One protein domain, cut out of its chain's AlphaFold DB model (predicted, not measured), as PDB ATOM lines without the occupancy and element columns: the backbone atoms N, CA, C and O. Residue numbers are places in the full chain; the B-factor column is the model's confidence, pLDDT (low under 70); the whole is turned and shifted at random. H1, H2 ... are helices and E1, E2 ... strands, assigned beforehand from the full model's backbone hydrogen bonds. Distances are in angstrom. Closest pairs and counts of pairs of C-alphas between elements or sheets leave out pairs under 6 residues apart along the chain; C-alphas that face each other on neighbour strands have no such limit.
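Overview. This is residues 4 to 143 of the 338 residues of an uncharacterized protein of Planctomycetaceae bacterium (UniProt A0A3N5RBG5). This domain has little regular structure: long loops around a small three-strand antiparallel sheet, with H2 by its edge strand E3 and H1 away from it. Residues 11 to 87, with no named element, loop out and back, residues 25 to 26 pairing with 76 to 77. The 140 printed residues, 39 in named elements, run H1 E1 E2 E3 H2, class mixed. The whole is compact, radius of gyration of the C-alphas 15.3 A, spanning 45 by 33 by 25 A.

Along the chain. H1, residues 4 to 10, begins at C-alpha 4 (147.574, 105.876, 151.184). E1 is residues 88 to 93, E2 99 to 106, 19.1 A long, E3 109 to 114. H2, residues 131 to 142, 16.6 A long, ends at C-alpha 142 (144.288, 127.086, 138.579).

Arrangement. H1 is not on the sheet. E1 E2 E3 form a meander, each strand the antiparallel neighbour of the one before. Within hydrogen-bond range, hairpin E1 and E2 has N 89 and O 103, 2.8 A; hairpin E2 and E3 has N 104 and O 111, 2.9 A. H2 only grazes the sheet, with residues 138 to 142; the closest C-alphas of E3 and H2 are those of Arg 110 and Val 142, 5.2 A. In H1 and H2 every O i to N i+4 pair is within range.

Size, cuts and confidence. The printed part has no cut. The links H1 to E1 and E3 to H2 are long. pLDDT is under 70 at residues 17 to 18, 61 to 63 and 81 to 86.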
ATOM      1  N   ASP A   4     146.638 105.697 150.069       86.19
ATOM      2  CA  ASP A   4     147.574 105.876 151.184       86.19
ATOM      3  C   ASP A   4     148.894 106.489 150.716       86.19
ATOM      4  O   ASP A   4     149.462 107.337 151.400       86.19
ATOM      5  N   LEU A   5     149.340 106.135 149.507       86.94
ATOM      6  CA  LEU A   5     150.549 106.700 148.912       86.94
ATOM      7  C   LEU A   5     150.401 108.208 148.674       86.94
ATOM      8  O   LEU A   5     151.311 108.970 148.985       86.94
ATOM      9  N   TYR A   6     149.239 108.660 148.195       86.00
ATOM     10  CA  TYR A   6     148.972 110.091 148.028       86.00
ATOM     11  C   TYR A   6     148.946 110.817 149.376       86.00
ATOM     12  O   TYR A   6     149.595 111.851 149.532       86.00
ATOM     13  N   ASN A   7     148.264 110.237 150.367       87.75
ATOM     14  CA  ASN A   7     148.151 110.805 151.711       87.75
ATOM     15  C   ASN A   7     149.493 110.904 152.450       87.75
ATOM     16  O   ASN A   7     149.667 111.821 153.250       87.75
ATOM     17  N   GLN A   8     150.421 109.976 152.202       85.50
ATOM     18  CA  GLN A   8     151.708 109.912 152.901       85.50
ATOM     19  C   GLN A   8     152.853 110.599 152.151       85.50
ATOM     20  O   GLN A   8     153.757 111.113 152.800       85.50
ATOM     21  N   GLN A   9     152.843 110.598 150.815       83.19
ATOM     22  CA  GLN A   9     153.990 111.055 150.018       83.19
ATOM     23  C   GLN A   9     153.710 112.306 149.189       83.19
ATOM     24  O   GLN A   9     154.623 113.099 148.986       83.19
ATOM     25  N   PHE A  10     152.488 112.483 148.680       83.69
ATOM     26  CA  PHE A  10     152.196 113.556 147.724       83.69
ATOM     27  C   PHE A  10     151.597 114.798 148.386       83.69
ATOM     28  O   PHE A  10     151.975 115.919 148.066       83.69
ATOM     29  N   PHE A  11     150.646 114.614 149.305       86.12
ATOM     30  CA  PHE A  11     149.979 115.733 149.974       86.12
ATOM     31  C   PHE A  11     150.799 116.403 151.084       86.12
ATOM     32  O   PHE A  11     150.627 117.611 151.258       86.12
ATOM     33  N   PRO A  12     151.654 115.700 151.853       84.75
ATOM     34  CA  PRO A  12     152.534 116.346 152.826       84.75
ATOM     35  C   PRO A  12     153.651 117.155 152.159       84.75
ATOM     36  O   PRO A  12     154.222 116.734 151.154       84.75
ATOM     37  N   LEU A  13     154.003 118.302 152.744       78.38
ATOM     38  CA  LEU A  13     155.179 119.058 152.321       78.38
ATOM     39  C   LEU A  13     156.457 118.322 152.751       78.38
ATOM     40  O   LEU A  13     156.610 118.039 153.939       78.38
ATOM     41  N   PRO A  14     157.422 118.087 151.845       72.12
ATOM     42  CA  PRO A  14     158.634 117.336 152.178       72.12
ATOM     43  C   PRO A  14     159.506 118.020 153.246       72.12
ATOM     44  O   PRO A  14     160.213 117.339 153.979       72.12
ATOM     45  N   ASN A  15     159.427 119.352 153.364       71.81
ATOM     46  CA  ASN A  15     160.319 120.149 154.216       71.81
ATOM     47  C   ASN A  15     159.634 120.759 155.450       71.81
ATOM     48  O   ASN A  15     160.293 121.458 156.217       71.81
ATOM     49  N   VAL A  16     158.324 120.550 155.637       71.62
ATOM     50  CA  VAL A  16     157.583 121.118 156.774       71.62
ATOM     51  C   VAL A  16     156.682 120.042 157.379       71.62
ATOM     52  O   VAL A  16     155.644 119.734 156.786       71.62
ATOM     53  N   PRO A  17     157.048 119.474 158.545       60.41
ATOM     54  CA  PRO A  17     156.176 118.537 159.236       60.41
ATOM     55  C   PRO A  17     154.839 119.220 159.566       60.41
ATOM     56  O   PRO A  17     154.789 120.417 159.841       60.41
ATOM     57  N   ASP A  18     153.750 118.462 159.453       68.56
ATOM     58  CA  ASP A  18     152.358 118.870 159.709       68.56
ATOM     59  C   ASP A  18     151.690 119.835 158.715       68.56
ATOM     60  O   ASP A  18     150.486 120.078 158.827       68.56
ATOM     61  N   ARG A  19     152.389 120.318 157.677       73.06
ATOM     62  CA  ARG A  19     151.738 121.049 156.575       73.06
ATOM     63  C   ARG A  19     151.452 120.152 155.376       73.06
ATOM     64  O   ARG A  19     152.304 119.399 154.908       73.06
ATOM     65  N   ARG A  20     150.240 120.288 154.841       81.12
ATOM     66  CA  ARG A  20     149.764 119.589 153.642       81.12
ATOM     67  C   ARG A  20     149.310 120.590 152.590       81.12
ATOM     68  O   ARG A  20     148.863 121.680 152.934       81.12
ATOM     69  N   PHE A  21     149.402 120.200 151.322       83.31
ATOM     70  CA  PHE A  21     148.862 120.977 150.206       83.31
ATOM     71  C   PHE A  21     147.331 121.013 150.213       83.31
ATOM     72  O   PHE A  21     146.739 122.023 149.855       83.31
ATOM     73  N   ILE A  22     146.693 119.923 150.643       87.50
ATOM     74  CA  ILE A  22     145.235 119.807 150.696       87.50
ATOM     75  C   ILE A  22     144.747 119.606 152.141       87.50
ATOM     76  O   ILE A  22     145.428 118.936 152.927       87.50
ATOM     77  N   PRO A  23     143.564 120.140 152.502       87.31
ATOM     78  CA  PRO A  23     143.028 120.057 153.863       87.31
ATOM     79  C   PRO A  23     142.340 118.716 154.183       87.31
ATOM     80  O   PRO A  23     142.038 118.438 155.344       87.31
ATOM     81  N   PHE A  24     142.078 117.880 153.174       88.81
ATOM     82  CA  PHE A  24     141.331 116.621 153.281       88.81
ATOM     83  C   PHE A  24     142.199 115.389 152.992       88.81
ATOM     84  O   PHE A  24     143.313 115.487 152.480       88.81
ATOM     85  N   GLU A  25     141.674 114.209 153.323       89.44
ATOM     86  CA  GLU A  25     142.328 112.924 153.061       89.44
ATOM     87  C   GLU A  25     141.584 112.122 151.996       89.44
ATOM     88  O   GLU A  25     140.350 112.105 151.942       89.44
ATOM     89  N   LEU A  26     142.340 111.403 151.169       91.25
ATOM     90  CA  LEU A  26     141.773 110.506 150.175       91.25
ATOM     91  C   LEU A  26     141.428 109.156 150.814       91.25
ATOM     92  O   LEU A  26     142.284 108.506 151.410       91.25
ATOM     93  N   ALA A  27     140.184 108.711 150.680       92.12
ATOM     94  CA  ALA A  27     139.739 107.393 151.115       92.12
ATOM     95  C   ALA A  27     139.874 106.346 149.999       92.12
ATOM     96  O   ALA A  27     140.092 106.663 148.826       92.12
ATOM     97  N   ALA A  28     139.693 105.075 150.369       90.75
ATOM     98  CA  ALA A  28     139.631 103.969 149.422       90.75
ATOM     99  C   ALA A  28     138.593 104.224 148.319       90.75
ATOM    100  O   ALA A  28     137.514 104.769 148.560       90.75
ATOM    101  N   ALA A  29     138.936 103.821 147.095       91.69
ATOM    102  CA  ALA A  29     138.009 103.905 145.979       91.69
ATOM    103  C   ALA A  29     136.842 102.933 146.171       91.69
ATOM    104  O   ALA A  29     137.067 101.750 146.425       91.69
ATOM    105  N   ALA A  30     135.625 103.432 145.986       90.81
ATOM    106  CA  ALA A  30     134.380 102.683 146.059       90.81
ATOM    107  C   ALA A  30     133.684 102.638 144.690       90.81
ATOM    108  O   ALA A  30     133.963 103.463 143.811       90.81
ATOM    109  N   GLY A  31     132.777 101.672 144.534       89.94
ATOM    110  CA  GLY A  31     132.082 101.362 143.284       89.94
ATOM    111  C   GLY A  31     132.723 100.208 142.508       89.94
ATOM    112  O   GLY A  31     133.874  99.834 142.759       89.94
ATOM    113  N   ASP A  32     131.961  99.643 141.575       89.44
ATOM    114  CA  ASP A  32     132.366  98.531 140.719       89.44
ATOM    115  C   ASP A  32     132.354  98.964 139.247       89.44
ATOM    116  O   ASP A  32     131.373  99.493 138.735       89.44
ATOM    117  N   ILE A  33     133.466  98.716 138.554       88.75
ATOM    118  CA  ILE A  33     133.637  99.038 137.131       88.75
ATOM    119  C   ILE A  33     132.756  98.136 136.250       88.75
ATOM    120  O   ILE A  33     132.383  98.538 135.149       88.75
ATOM    121  N   ASN A  34     132.422  96.934 136.725       89.38
ATOM    122  CA  ASN A  34     131.627  95.963 135.977       89.38
ATOM    123  C   ASN A  34     130.117  96.128 136.201       89.38
ATOM    124  O   ASN A  34     129.330  95.621 135.402       89.38
ATOM    125  N   ASP A  35     129.705  96.849 137.248       87.31
ATOM    126  CA  ASP A  35     128.298  97.090 137.560       87.31
ATOM    127  C   ASP A  35     127.894  98.540 137.259       87.31
ATOM    128  O   ASP A  35     128.039  99.466 138.059       87.31
ATOM    129  N   SER A  36     127.323  98.730 136.071       81.00
ATOM    130  CA  SER A  36     126.847 100.040 135.622       81.00
ATOM    131  C   SER A  36     125.598 100.557 136.351       81.00
ATOM    132  O   SER A  36     125.311 101.753 136.248       81.00
ATOM    133  N   GLN A  37     124.859  99.706 137.075       83.12
ATOM    134  CA  GLN A  37     123.644 100.111 137.795       83.12
ATOM    135  C   GLN A  37     123.975 100.853 139.092       83.12
ATOM    136  O   GLN A  37     123.237 101.746 139.497       83.12
ATOM    137  N   GLN A  38     125.123 100.544 139.699       85.69
ATOM    138  CA  GLN A  38     125.621 101.222 140.899       85.69
ATOM    139  C   GLN A  38     126.401 102.508 140.592       85.69
ATOM    140  O   GLN A  38     126.935 103.153 141.500       85.69
ATOM    141  N   ALA A  39     126.479 102.894 139.315       91.25
ATOM    142  CA  ALA A  39     127.225 104.064 138.897       91.25
ATOM    143  C   ALA A  39     126.649 105.340 139.520       91.25
ATOM    144  O   ALA A  39     125.481 105.688 139.323       91.25
ATOM    145  N   GLN A  40     127.508 106.074 140.212       94.00
ATOM    146  CA  GLN A  40     127.165 107.367 140.777       94.00
ATOM    147  C   GLN A  40     127.066 108.422 139.678       94.00
ATOM    148  O   GLN A  40     127.682 108.306 138.617       94.00
ATOM    149  N   ARG A  41     126.292 109.470 139.933       93.81
ATOM    150  CA  ARG A  41     126.202 110.661 139.079       93.81
ATOM    151  C   ARG A  41     126.522 111.886 139.914       93.81
ATOM    152  O   ARG A  41     126.498 111.803 141.141       93.81
ATOM    153  N   PHE A  42     126.797 113.010 139.265       93.06
ATOM    154  CA  PHE A  42     126.784 114.283 139.980       93.06
ATOM    155  C   PHE A  42     125.370 114.577 140.481       93.06
ATOM    156  O   PHE A  42     124.397 114.338 139.760       93.06
ATOM    157  N   ALA A  43     125.252 115.096 141.700       90.00
ATOM    158  CA  ALA A  43     123.985 115.611 142.192       90.00
ATOM    159  C   ALA A  43     123.750 116.973 141.523       90.00
ATOM    160  O   ALA A  43     124.554 117.886 141.705       90.00
ATOM    161  N   GLY A  44     122.681 117.110 140.733       82.50
ATOM    162  CA  GLY A  44     122.432 118.320 139.938       82.50
ATOM    163  C   GLY A  44     122.377 119.602 140.776       82.50
ATOM    164  O   GLY A  44     122.964 120.598 140.382       82.50
ATOM    165  N   GLU A  45     121.766 119.543 141.962       82.75
ATOM    166  CA  GLU A  45     121.660 120.669 142.910       82.75
ATOM    167  C   GLU A  45     122.991 121.034 143.589       82.75
ATOM    168  O   GLU A  45     123.113 122.104 144.172       82.75
ATOM    169  N   SER A  46     123.990 120.147 143.526       84.62
ATOM    170  CA  SER A  46     125.317 120.367 144.119       84.62
ATOM    171  C   SER A  46     126.341 120.940 143.141       84.62
ATOM    172  O   SER A  46     127.496 121.123 143.516       84.62
ATOM    173  N   LEU A  47     125.950 121.153 141.881       90.12
ATOM    174  CA  LEU A  47     126.802 121.804 140.896       90.12
ATOM    175  C   LEU A  47     126.773 123.310 141.145       90.12
ATOM    176  O   LEU A  47     125.753 123.964 140.931       90.12
ATOM    177  N   ASP A  48     127.901 123.852 141.588       90.81
ATOM    178  CA  ASP A  48     128.036 125.281 141.834       90.81
ATOM    179  C   ASP A  48     128.296 126.041 140.529       90.81
ATOM    180  O   ASP A  48     129.437 126.296 140.138       90.81
ATOM    181  N   PHE A  49     127.218 126.412 139.843       91.19
ATOM    182  CA  PHE A  49     127.276 127.204 138.616       91.19
ATOM    183  C   PHE A  49     127.714 128.663 138.830       91.19
ATOM    184  O   PHE A  49     128.083 129.326 137.863       91.19
ATOM    185  N   ALA A  50     127.749 129.170 140.067       90.06
ATOM    186  CA  ALA A  50     128.324 130.489 140.336       90.06
ATOM    187  C   ALA A  50     129.862 130.466 140.247       90.06
ATOM    188  O   ALA A  50     130.497 131.501 140.033       90.06
ATOM    189  N   HIS A  51     130.476 129.287 140.371       92.38
ATOM    190  CA  HIS A  51     131.921 129.134 140.316       92.38
ATOM    191  C   HIS A  51     132.474 129.288 138.878       92.38
ATOM    192  O   HIS A  51     131.955 128.652 137.955       92.38
ATOM    193  N   PRO A  52     133.589 130.020 138.643       91.38
ATOM    194  CA  PRO A  52     134.139 130.267 137.296       91.38
ATOM    195  C   PRO A  52     134.450 129.018 136.456       91.38
ATOM    196  O   PRO A  52     134.437 129.067 135.222       91.38
ATOM    197  N   VAL A  53     134.749 127.897 137.119       94.00
ATOM    198  CA  VAL A  53     134.991 126.600 136.462       94.00
ATOM    199  C   VAL A  53     133.712 126.030 135.849       94.00
ATOM    200  O   VAL A  53     133.777 125.412 134.787       94.00
ATOM    201  N   LEU A  54     132.568 126.219 136.513       93.00
ATOM    202  CA  LEU A  54     131.304 125.591 136.139       93.00
ATOM    203  C   LEU A  54     130.298 126.548 135.495       93.00
ATOM    204  O   LEU A  54     129.360 126.076 134.861       93.00
ATOM    205  N   SER A  55     130.508 127.861 135.582       91.50
ATOM    206  CA  SER A  55     129.562 128.876 135.101       91.50
ATOM    207  C   SER A  55     129.198 128.768 133.622       91.50
ATOM    208  O   SER A  55     128.077 129.071 133.230       91.50
ATOM    209  N   VAL A  56     130.105 128.259 132.784       89.88
ATOM    210  CA  VAL A  56     129.828 128.023 131.354       89.88
ATOM    211  C   VAL A  56     128.799 126.911 131.112       89.88
ATOM    212  O   VAL A  56     128.247 126.808 130.019       89.88
ATOM    213  N   PHE A  57     128.551 126.067 132.114       89.88
ATOM    214  CA  PHE A  57     127.617 124.948 132.038       89.88
ATOM    215  C   PHE A  57     126.235 125.273 132.603       89.88
ATOM    216  O   PHE A  57     125.381 124.389 132.628       89.88
ATOM    217  N   ASP A  58     125.985 126.519 133.013       87.31
ATOM    218  CA  ASP A  58     124.650 126.981 133.402       87.31
ATOM    219  C   ASP A  58     123.781 127.262 132.168       87.31
ATOM    220  O   ASP A  58     123.311 128.369 131.912       87.31
ATOM    221  N   THR A  59     123.645 126.253 131.310       80.94
ATOM    222  CA  THR A  59     122.823 126.338 130.107       80.94
ATOM    223  C   THR A  59     121.944 125.099 129.976       80.94
ATOM    224  O   THR A  59     122.356 123.992 130.344       80.94
ATOM    225  N   PRO A  60     120.734 125.223 129.397       72.06
ATOM    226  CA  PRO A  60     119.864 124.077 129.133       72.06
ATOM    227  C   PRO A  60     120.527 122.963 128.304       72.06
ATOM    228  O   PRO A  60     120.096 121.812 128.382       72.06
ATOM    229  N   GLN A  61     121.553 123.291 127.517       65.62
ATOM    230  CA  GLN A  61     122.299 122.376 126.656       65.62
ATOM    231  C   GLN A  61     123.394 121.605 127.409       65.62
ATOM    232  O   GLN A  61     123.712 120.483 127.022       65.62
ATOM    233  N   SER A  62     123.924 122.138 128.514       65.00
ATOM    234  CA  SER A  62     124.987 121.513 129.324       65.00
ATOM    235  C   SER A  62     124.483 120.459 130.322       65.00
ATOM    236  O   SER A  62     125.159 120.086 131.285       65.00
ATOM    237  N   ARG A  63     123.280 119.920 130.082       68.94
ATOM    238  CA  ARG A  63     122.664 118.873 130.909       68.94
ATOM    239  C   ARG A  63     123.463 117.573 130.921       68.94
ATOM    240  O   ARG A  63     123.211 116.741 131.794       68.94
ATOM    241  N   TYR A  64     124.413 117.354 130.005       76.00
ATOM    242  CA  TYR A  64     125.100 116.068 129.941       76.00
ATOM    243  C   TYR A  64     126.124 115.872 131.065       76.00
ATOM    244  O   TYR A  64     126.413 114.708 131.369       76.00
ATOM    245  N   LEU A  65     126.571 116.925 131.766       84.00
ATOM    246  CA  LEU A  65     127.388 116.776 132.980       84.00
ATOM    247  C   LEU A  65     126.684 115.917 134.039       84.00
ATOM    248  O   LEU A  65     127.261 114.945 134.520       84.00
ATOM    249  N   THR A  66     125.406 116.174 134.334       85.19
ATOM    250  CA  THR A  66     124.633 115.369 135.308       85.19
ATOM    251  C   THR A  66     124.354 113.942 134.819       85.19
ATOM    252  O   THR A  66     124.070 113.040 135.608       85.19
ATOM    253  N   THR A  67     124.487 113.694 133.511       89.44
ATOM    254  CA  THR A  67     124.381 112.348 132.922       89.44
ATOM    255  C   THR A  67     125.690 111.557 132.967       89.44
ATOM    256  O   THR A  67     125.708 110.391 132.547       89.44
ATOM    257  N   ALA A  68     126.786 112.169 133.427       92.25
ATOM    258  CA  ALA A  68     128.042 111.474 133.659       92.25
ATOM    259  C   ALA A  68     127.850 110.402 134.739       92.25
ATOM    260  O   ALA A  68     127.246 110.633 135.786       92.25
ATOM    261  N   ARG A  69     128.345 109.204 134.444       94.38
ATOM    262  CA  ARG A  69     128.276 108.021 135.295       94.38
ATOM    263  C   ARG A  69     129.680 107.670 135.751       94.38
ATOM    264  O   ARG A  69     130.570 107.490 134.919       94.38
ATOM    265  N   PHE A  70     129.842 107.549 137.057       95.31
ATOM    266  CA  PHE A  70     131.067 107.194 137.754       95.31
ATOM    267  C   PHE A  70     130.884 105.801 138.352       95.31
ATOM    268  O   PHE A  70     130.227 105.633 139.376       95.31
ATOM    269  N   TYR A  71     131.445 104.798 137.684       95.06
ATOM    270  CA  TYR A  71     131.416 103.399 138.118       95.06
ATOM    271  C   TYR A  71     132.325 103.177 139.325       95.06
ATOM    272  O   TYR A  71     132.037 102.371 140.202       95.06
ATOM    273  N   ARG A  72     133.428 103.931 139.384       94.06
ATOM    274  CA  ARG A  72     134.372 103.914 140.497       94.06
ATOM    275  C   ARG A  72     134.875 105.323 140.785       94.06
ATOM    276  O   ARG A  72     135.150 106.085 139.860       94.06
ATOM    277  N   ARG A  73     135.013 105.659 142.066       93.69
ATOM    278  CA  ARG A  73     135.469 106.974 142.553       93.69
ATOM    279  C   ARG A  73     136.153 106.843 143.910       93.69
ATOM    280  O   ARG A  73     135.844 105.935 144.680       93.69
ATOM    281  N   PHE A  74     137.072 107.743 144.213       94.31
ATOM    282  CA  PHE A  74     137.628 107.884 145.554       94.31
ATOM    283  C   PHE A  74     136.613 108.544 146.490       94.31
ATOM    284  O   PHE A  74     135.720 109.260 146.043       94.31
ATOM    285  N   GLY A  75     136.722 108.268 147.789       92.94
ATOM    286  CA  GLY A  75     136.037 109.062 148.811       92.94
ATOM    287  C   GLY A  75     136.938 110.198 149.282       92.94
ATOM    288  O   GLY A  75     138.157 110.033 149.312       92.94
ATOM    289  N   ILE A  76     136.356 111.326 149.676       93.19
ATOM    290  CA  ILE A  76     137.094 112.439 150.281       93.19
ATOM    291  C   ILE A  76     136.669 112.541 151.742       93.19
ATOM    292  O   ILE A  76     135.505 112.791 152.048       93.19
ATOM    293  N   LYS A  77     137.620 112.346 152.657       90.50
ATOM    294  CA  LYS A  77     137.411 112.559 154.090       90.50
ATOM    295  C   LYS A  77     137.708 114.014 154.410       90.50
ATOM    296  O   LYS A  77     138.870 114.414 154.502       90.50
ATOM    297  N   LEU A  78     136.639 114.789 154.548       84.81
ATOM    298  CA  LEU A  78     136.723 116.180 154.968       84.81
ATOM    299  C   LEU A  78     137.163 116.259 156.435       84.81
ATOM    300  O   LEU A  78     136.736 115.432 157.249       84.81
ATOM    301  N   PRO A  79     138.021 117.226 156.789       82.31
ATOM    302  CA  PRO A  79     138.383 117.437 158.175       82.31
ATOM    303  C   PRO A  79     137.179 118.011 158.954       82.31
ATOM    304  O   PRO A  79     136.266 118.584 158.356       82.31
ATOM    305  N   PRO A  80     137.136 117.851 160.288       76.62
ATOM    306  CA  PRO A  80     136.056 118.405 161.099       76.62
ATOM    307  C   PRO A  80     135.988 119.936 160.963       76.62
ATOM    308  O   PRO A  80     137.020 120.595 160.851       76.62
ATOM    309  N   ALA A  81     134.777 120.500 161.017       66.75
ATOM    310  CA  ALA A  81     134.504 121.918 160.725       66.75
ATOM    311  C   ALA A  81     135.337 122.925 161.549       66.75
ATOM    312  O   ALA A  81     135.576 124.034 161.088       66.75
ATOM    313  N   ASN A  82     135.826 122.528 162.728       60.91
ATOM    314  CA  ASN A  82     136.638 123.364 163.623       60.91
ATOM    315  C   ASN A  82     138.155 123.147 163.465       60.91
ATOM    316  O   ASN A  82     138.915 123.409 164.393       60.91
ATOM    317  N   SER A  83     138.608 122.579 162.349       63.00
ATOM    318  CA  SER A  83     140.035 122.341 162.121       63.00
ATOM    319  C   SER A  83     140.698 123.501 161.372       63.00
ATOM    320  O   SER A  83     140.221 123.905 160.317       63.00
ATOM    321  N   ASP A  84     141.870 123.939 161.838       61.97
ATOM    322  CA  ASP A  84     142.727 124.935 161.165       61.97
ATOM    323  C   ASP A  84     143.400 124.396 159.881       61.97
ATOM    324  O   ASP A  84     144.383 124.951 159.390       61.97
ATOM    325  N   ARG A  85     142.914 123.275 159.326       62.09
ATOM    326  CA  ARG A  85     143.569 122.556 158.220       62.09
ATOM    327  C   ARG A  85     143.453 123.256 156.863       62.09
ATOM    328  O   ARG A  85     144.088 122.797 155.919       62.09
ATOM    329  N   GLY A  86     142.723 124.368 156.781       65.56
ATOM    330  CA  GLY A  86     142.599 125.211 155.593       65.56
ATOM    331  C   GLY A  86     141.197 125.191 154.990       65.56
ATOM    332  O   GLY A  86     140.442 124.231 155.152       65.56
ATOM    333  N   SER A  87     140.854 126.271 154.290       78.31
ATOM    334  CA  SER A  87     139.568 126.410 153.607       78.31
ATOM    335  C   SER A  87     139.527 125.568 152.332       78.31
ATOM    336  O   SER A  87     140.493 125.520 151.566       78.31
ATOM    337  N   PHE A  88     138.388 124.931 152.087       88.44
ATOM    338  CA  PHE A  88     138.071 124.246 150.839       88.44
ATOM    339  C   PHE A  88     136.629 124.557 150.436       88.44
ATOM    340  O   PHE A  88     135.804 124.913 151.278       88.44
ATOM    341  N   TRP A  89     136.332 124.397 149.153       90.31
ATOM    342  CA  TRP A  89     135.016 124.611 148.572       90.31
ATOM    343  C   TRP A  89     134.659 123.439 147.663       90.31
ATOM    344  O   TRP A  89     135.452 123.048 146.809       90.31
ATOM    345  N   ALA A  90     133.492 122.828 147.857       92.38
ATOM    346  CA  ALA A  90     133.034 121.741 146.996       92.38
ATOM    347  C   ALA A  90     132.284 122.327 145.793       92.38
ATOM    348  O   ALA A  90     131.232 122.929 145.958       92.38
ATOM    349  N   LEU A  91     132.827 122.133 144.589       94.00
ATOM    350  CA  LEU A  91     132.237 122.620 143.334       94.00
ATOM    351  C   LEU A  91     131.158 121.667 142.809       94.00
ATOM    352  O   LEU A  91     130.252 122.073 142.088       94.00
ATOM    353  N   ALA A  92     131.317 120.376 143.100       93.69
ATOM    354  CA  ALA A  92     130.394 119.330 142.696       93.69
ATOM    355  C   ALA A  92     130.429 118.184 143.704       93.69
ATOM    356  O   ALA A  92     131.508 117.799 144.171       93.69
ATOM    357  N   SER A  93     129.275 117.569 143.948       94.88
ATOM    358  CA  SER A  93     129.146 116.350 144.746       94.88
ATOM    359  C   SER A  93     128.501 115.227 143.941       94.88
ATOM    360  O   SER A  93     127.808 115.442 142.944       94.88
ATOM    361  N   PHE A  94     128.750 113.993 144.359       94.62
ATOM    362  CA  PHE A  94     128.022 112.831 143.870       94.62
ATOM    363  C   PHE A  94     126.616 112.782 144.480       94.62
ATOM    364  O   PHE A  94     126.329 113.440 145.478       94.62
ATOM    365  N   ALA A  95     125.735 111.978 143.888       92.12
ATOM    366  CA  ALA A  95     124.351 111.808 144.337       92.12
ATOM    367  C   ALA A  95     124.214 111.280 145.781       92.12
ATOM    368  O   ALA A  95     123.171 111.460 146.400       92.12
ATOM    369  N   ASP A  96     125.257 110.654 146.327       90.69
ATOM    370  CA  ASP A  96     125.341 110.215 147.726       90.69
ATOM    371  C   ASP A  96     125.855 111.305 148.692       90.69
ATOM    372  O   ASP A  96     126.079 111.035 149.873       90.69
ATOM    373  N   GLY A  97     126.067 112.527 148.197       90.56
ATOM    374  CA  GLY A  97     126.553 113.673 148.963       90.56
ATOM    375  C   GLY A  97     128.070 113.721 149.156       90.56
ATOM    376  O   GLY A  97     128.569 114.688 149.731       90.56
ATOM    377  N   GLN A  98     128.832 112.728 148.685       93.31
ATOM    378  CA  GLN A  98     130.293 112.780 148.762       93.31
ATOM    379  C   GLN A  98     130.854 113.826 147.782       93.31
ATOM    380  O   GLN A  98     130.413 113.865 146.630       93.31
ATOM    381  N   PRO A  99     131.859 114.633 148.175       94.44
ATOM    382  CA  PRO A  99     132.466 115.605 147.273       94.44
ATOM    383  C   PRO A  99     133.132 114.925 146.072       94.44
ATOM    384  O   PRO A  99     133.849 113.931 146.217       94.44
ATOM    385  N   ALA A 100     132.905 115.476 144.884       95.00
ATOM    386  CA  ALA A 100     133.418 114.951 143.625       95.00
ATOM    387  C   ALA A 100     134.510 115.841 143.020       95.00
ATOM    388  O   ALA A 100     135.503 115.319 142.511       95.00
ATOM    389  N   LEU A 101     134.343 117.162 143.098       95.00
ATOM    390  CA  LEU A 101     135.330 118.160 142.691       95.00
ATOM    391  C   LEU A 101     135.430 119.222 143.785       95.00
ATOM    392  O   LEU A 101     134.421 119.811 144.168       95.00
ATOM    393  N   VAL A 102     136.637 119.451 144.290       94.44
ATOM    394  CA  VAL A 102     136.899 120.348 145.420       94.44
ATOM    395  C   VAL A 102     137.997 121.334 145.044       94.44
ATOM    396  O   VAL A 102     139.022 120.936 144.497       94.44
ATOM    397  N   GLU A 103     137.791 122.608 145.352       93.00
ATOM    398  CA  GLU A 103     138.822 123.640 145.340       93.00
ATOM    399  C   GLU A 103     139.401 123.815 146.741       93.00
ATOM    400  O   GLU A 103     138.688 123.788 147.744       93.00
ATOM    401  N   CYS A 104     140.710 124.007 146.815       90.94
ATOM    402  CA  CYS A 104     141.393 124.425 148.025       90.94
ATOM    403  C   CYS A 104     142.513 125.413 147.698       90.94
ATOM    404  O   CYS A 104     143.008 125.482 146.569       90.94
ATOM    405  N   TRP A 105     142.944 126.149 148.718       85.75
ATOM    406  CA  TRP A 105     143.997 127.150 148.598       85.75
ATOM    407  C   TRP A 105     145.200 126.774 149.450       85.75
ATOM    408  O   TRP A 105     145.061 126.307 150.580       85.75
ATOM    409  N   PHE A 106     146.389 127.028 148.914       80.44
ATOM    410  CA  PHE A 106     147.641 126.907 149.649       80.44
ATOM    411  C   PHE A 106     148.512 128.127 149.355       80.44
ATOM    412  O   PHE A 106     149.052 128.277 148.257       80.44
ATOM    413  N   GLY A 107     148.618 129.028 150.333       79.31
ATOM    414  CA  GLY A 107     149.200 130.354 150.110       79.31
ATOM    415  C   GLY A 107     148.377 131.149 149.089       79.31
ATOM    416  O   GLY A 107     147.167 131.275 149.244       79.31
ATOM    417  N   GLU A 108     149.031 131.659 148.041       76.06
ATOM    418  CA  GLU A 108     148.376 132.305 146.884       76.06
ATOM    419  C   GLU A 108     147.973 131.305 145.780       76.06
ATOM    420  O   GLU A 108     147.318 131.677 144.806       76.06
ATOM    421  N   GLY A 109     148.365 130.032 145.914       81.88
ATOM    422  CA  GLY A 109     148.079 128.986 144.939       81.88
ATOM    423  C   GLY A 109     146.654 128.450 145.057       81.88
ATOM    424  O   GLY A 109     146.129 128.262 146.158       81.88
ATOM    425  N   ARG A 110     146.051 128.158 143.904       87.88
ATOM    426  CA  ARG A 110     144.765 127.461 143.790       87.88
ATOM    427  C   ARG A 110     145.004 126.019 143.391       87.88
ATOM    428  O   ARG A 110     145.836 125.741 142.530       87.88
ATOM    429  N   MET A 111     144.261 125.107 143.995       90.62
ATOM    430  CA  MET A 111     144.302 123.692 143.662       90.62
ATOM    431  C   MET A 111     142.888 123.166 143.482       90.62
ATOM    432  O   MET A 111     142.006 123.438 144.290       90.62
ATOM    433  N   LEU A 112     142.700 122.376 142.430       93.69
ATOM    434  CA  LEU A 112     141.483 121.612 142.196       93.69
ATOM    435  C   LEU A 112     141.790 120.129 142.364       93.69
ATOM    436  O   LEU A 112     142.769 119.613 141.825       93.69
ATOM    437  N   PHE A 113     140.924 119.440 143.093       93.56
ATOM    438  CA  PHE A 113     141.020 118.015 143.341       93.56
ATOM    439  C   PHE A 113     139.745 117.312 142.882       93.56
ATOM    440  O   PHE A 113     138.656 117.589 143.382       93.56
ATOM    441  N   ALA A 114     139.892 116.365 141.958       94.56
ATOM    442  CA  ALA A 114     138.805 115.504 141.511       94.56
ATOM    443  C   ALA A 114     138.894 114.132 142.197       94.56
ATOM    444  O   ALA A 114     139.916 113.449 142.126       94.56
ATOM    445  N   ALA A 115     137.790 113.677 142.788       94.75
ATOM    446  CA  ALA A 115     137.654 112.350 143.394       94.75
ATOM    447  C   ALA A 115     137.560 111.213 142.354       94.75
ATOM    448  O   ALA A 115     137.249 110.066 142.680       94.75
ATOM    449  N   PHE A 116     137.793 111.512 141.081       93.19
ATOM    450  CA  PHE A 116     137.709 110.578 139.972       93.19
ATOM    451  C   PHE A 116     138.840 110.860 138.976       93.19
ATOM    452  O   PHE A 116     139.194 112.016 138.743       93.19
ATOM    453  N   PRO A 117     139.423 109.823 138.358       91.75
ATOM    454  CA  PRO A 117     140.413 110.018 137.312       91.75
ATOM    455  C   PRO A 117     139.739 110.395 135.986       91.75
ATOM    456  O   PRO A 117     138.610 109.984 135.702       91.75
ATOM    457  N   ALA A 118     140.486 111.066 135.109       90.56
ATOM    458  CA  ALA A 118     140.130 111.262 133.703       90.56
ATOM    459  C   ALA A 118     140.287 109.949 132.901       90.56
ATOM    460  O   ALA A 118     141.139 109.824 132.026       90.56
ATOM    461  N   SER A 119     139.505 108.922 133.245       89.69
ATOM    462  CA  SER A 119     139.587 107.592 132.640       89.69
ATOM    463  C   SER A 119     138.224 107.079 132.204       89.69
ATOM    464  O   SER A 119     137.319 106.950 133.030       89.69
ATOM    465  N   GLY A 120     138.138 106.651 130.939       91.62
ATOM    466  CA  GLY A 120     136.975 105.948 130.383       91.62
ATOM    467  C   GLY A 120     136.644 104.619 131.078       91.62
ATOM    468  O   GLY A 120     135.563 104.078 130.883       91.62
ATOM    469  N   LYS A 121     137.563 104.083 131.901       92.19
ATOM    470  CA  LYS A 121     137.329 102.867 132.696       92.19
ATOM    471  C   LYS A 121     136.540 103.142 133.977       92.19
ATOM    472  O   LYS A 121     135.823 102.273 134.443       92.19
ATOM    473  N   TRP A 122     136.725 104.310 134.593       94.19
ATOM    474  CA  TRP A 122     136.106 104.644 135.888       94.19
ATOM    475  C   TRP A 122     134.850 105.485 135.723       94.19
ATOM    476  O   TRP A 122     133.963 105.443 136.572       94.19
ATOM    477  N   SER A 123     134.763 106.236 134.631       94.81
ATOM    478  CA  SER A 123     133.594 107.034 134.307       94.81
ATOM    479  C   SER A 123     133.426 107.164 132.802       94.81
ATOM    480  O   SER A 123     134.384 107.019 132.047       94.81
ATOM    481  N   ASN A 124     132.217 107.495 132.363       94.56
ATOM    482  CA  ASN A 124     131.986 107.931 130.986       94.56
ATOM    483  C   ASN A 124     132.129 109.455 130.814       94.56
ATOM    484  O   ASN A 124     131.796 109.957 129.743       94.56
ATOM    485  N   LEU A 125     132.607 110.191 131.832       94.44
ATOM    486  CA  LEU A 125     132.773 111.644 131.760       94.44
ATOM    487  C   LEU A 125     133.656 112.054 130.569       94.44
ATOM    488  O   LEU A 125     133.208 112.913 129.821       94.44
ATOM    489  N   PRO A 126     134.810 111.408 130.283       95.06
ATOM    490  CA  PRO A 126     135.622 111.752 129.111       95.06
ATOM    491  C   PRO A 126     134.934 111.567 127.750       95.06
ATOM    492  O   PRO A 126     135.453 112.032 126.743       95.06
ATOM    493  N   MET A 127     133.788 110.879 127.702       93.81
ATOM    494  CA  MET A 127     132.976 110.703 126.492       93.81
ATOM    495  C   MET A 127     131.859 111.752 126.367       93.81
ATOM    496  O   MET A 127     131.077 111.703 125.420       93.81
ATOM    497  N   LYS A 128     131.734 112.666 127.335       92.19
ATOM    498  CA  LYS A 128     130.742 113.744 127.321       92.19
ATOM    499  C   LYS A 128     131.303 114.984 126.613       92.19
ATOM    500  O   LYS A 128     132.480 115.290 126.811       92.19
ATOM    501  N   PRO A 129     130.482 115.723 125.842       91.50
ATOM    502  CA  PRO A 129     130.909 116.959 125.178       91.50
ATOM    503  C   PRO A 129     131.537 117.994 126.125       91.50
ATOM    504  O   PRO A 129     132.463 118.705 125.749       91.50
ATOM    505  N   GLU A 130     131.072 118.053 127.371       91.00
ATOM    506  CA  GLU A 130     131.492 119.024 128.382       91.00
ATOM    507  C   GLU A 130     132.840 118.700 129.023       91.00
ATOM    508  O   GLU A 130     133.402 119.554 129.704       91.00
ATOM    509  N   PHE A 131     133.400 117.507 128.804       93.31
ATOM    510  CA  PHE A 131     134.661 117.120 129.435       93.31
ATOM    511  C   PHE A 131     135.824 118.031 129.042       93.31
ATOM    512  O   PHE A 131     136.556 118.496 129.912       93.31
ATOM    513  N   VAL A 132     135.986 118.310 127.746       94.44
ATOM    514  CA  VAL A 132     137.080 119.167 127.265       94.44
ATOM    515  C   VAL A 132     136.922 120.603 127.779       94.44
ATOM    516  O   VAL A 132     137.865 121.094 128.402       94.44
ATOM    517  N   PRO A 133     135.754 121.265 127.630       93.69
ATOM    518  CA  PRO A 133     135.520 122.565 128.252       93.69
ATOM    519  C   PRO A 133     135.768 122.568 129.764       93.69
ATOM    520  O   PRO A 133     136.360 123.517 130.268       93.69
ATOM    521  N   LEU A 134     135.376 121.510 130.484       93.75
ATOM    522  CA  LEU A 134     135.564 121.416 131.933       93.75
ATOM    523  C   LEU A 134     137.052 121.390 132.280       93.75
ATOM    524  O   LEU A 134     137.490 122.153 133.132       93.75
ATOM    525  N   VAL A 135     137.846 120.560 131.599       94.81
ATOM    526  CA  VAL A 135     139.300 120.502 131.809       94.81
ATOM    527  C   VAL A 135     139.957 121.842 131.497       94.81
ATOM    528  O   VAL A 135     140.746 122.319 132.308       94.81
ATOM    529  N   LEU A 136     139.605 122.484 130.382       95.12
ATOM    530  CA  LEU A 136     140.160 123.792 130.021       95.12
ATOM    531  C   LEU A 136     139.802 124.870 131.052       95.12
ATOM    532  O   LEU A 136     140.669 125.643 131.448       95.12
ATOM    533  N   ARG A 137     138.557 124.883 131.540       94.69
ATOM    534  CA  ARG A 137     138.108 125.792 132.604       94.69
ATOM    535  C   ARG A 137     138.829 125.532 133.922       94.69
ATOM    536  O   ARG A 137     139.237 126.485 134.576       94.69
ATOM    537  N   MET A 138     139.023 124.267 134.297       95.00
ATOM    538  CA  MET A 138     139.800 123.899 135.483       95.00
ATOM    539  C   MET A 138     141.247 124.385 135.368       95.00
ATOM    540  O   MET A 138     141.736 125.009 136.302       95.00
ATOM    541  N   VAL A 139     141.907 124.143 134.228       94.12
ATOM    542  CA  VAL A 139     143.294 124.571 133.976       94.12
ATOM    543  C   VAL A 139     143.418 126.092 134.017       94.12
ATOM    544  O   VAL A 139     144.266 126.594 134.743       94.12
ATOM    545  N   ALA A 140     142.546 126.817 133.315       91.69
ATOM    546  CA  ALA A 140     142.541 128.280 133.324       91.69
ATOM    547  C   ALA A 140     142.284 128.855 134.729       91.69
ATOM    548  O   ALA A 140     142.826 129.890 135.098       91.69
ATOM    549  N   HIS A 141     141.472 128.179 135.548       91.56
ATOM    550  CA  HIS A 141     141.163 128.640 136.904       91.56
ATOM    551  C   HIS A 141     142.319 128.452 137.897       91.56
ATOM    552  O   HIS A 141     142.485 129.280 138.800       91.56
ATOM    553  N   VAL A 142     143.101 127.375 137.744       91.94
ATOM    554  CA  VAL A 142     144.288 127.086 138.579       91.94
ATOM    555  C   VAL A 142     145.586 127.631 137.991       91.94
ATOM    556  O   VAL A 142     146.646 127.442 138.589       91.94
ATOM    557  N   GLU A 143     145.520 128.281 136.829       89.12
ATOM    558  CA  GLU A 143     146.672 128.899 136.189       89.12
ATOM    559  C   GLU A 143     147.387 129.841 137.165       89.12
ATOM    560  O   GLU A 143     146.768 130.542 137.977       89.12
TER     561      GLU A 143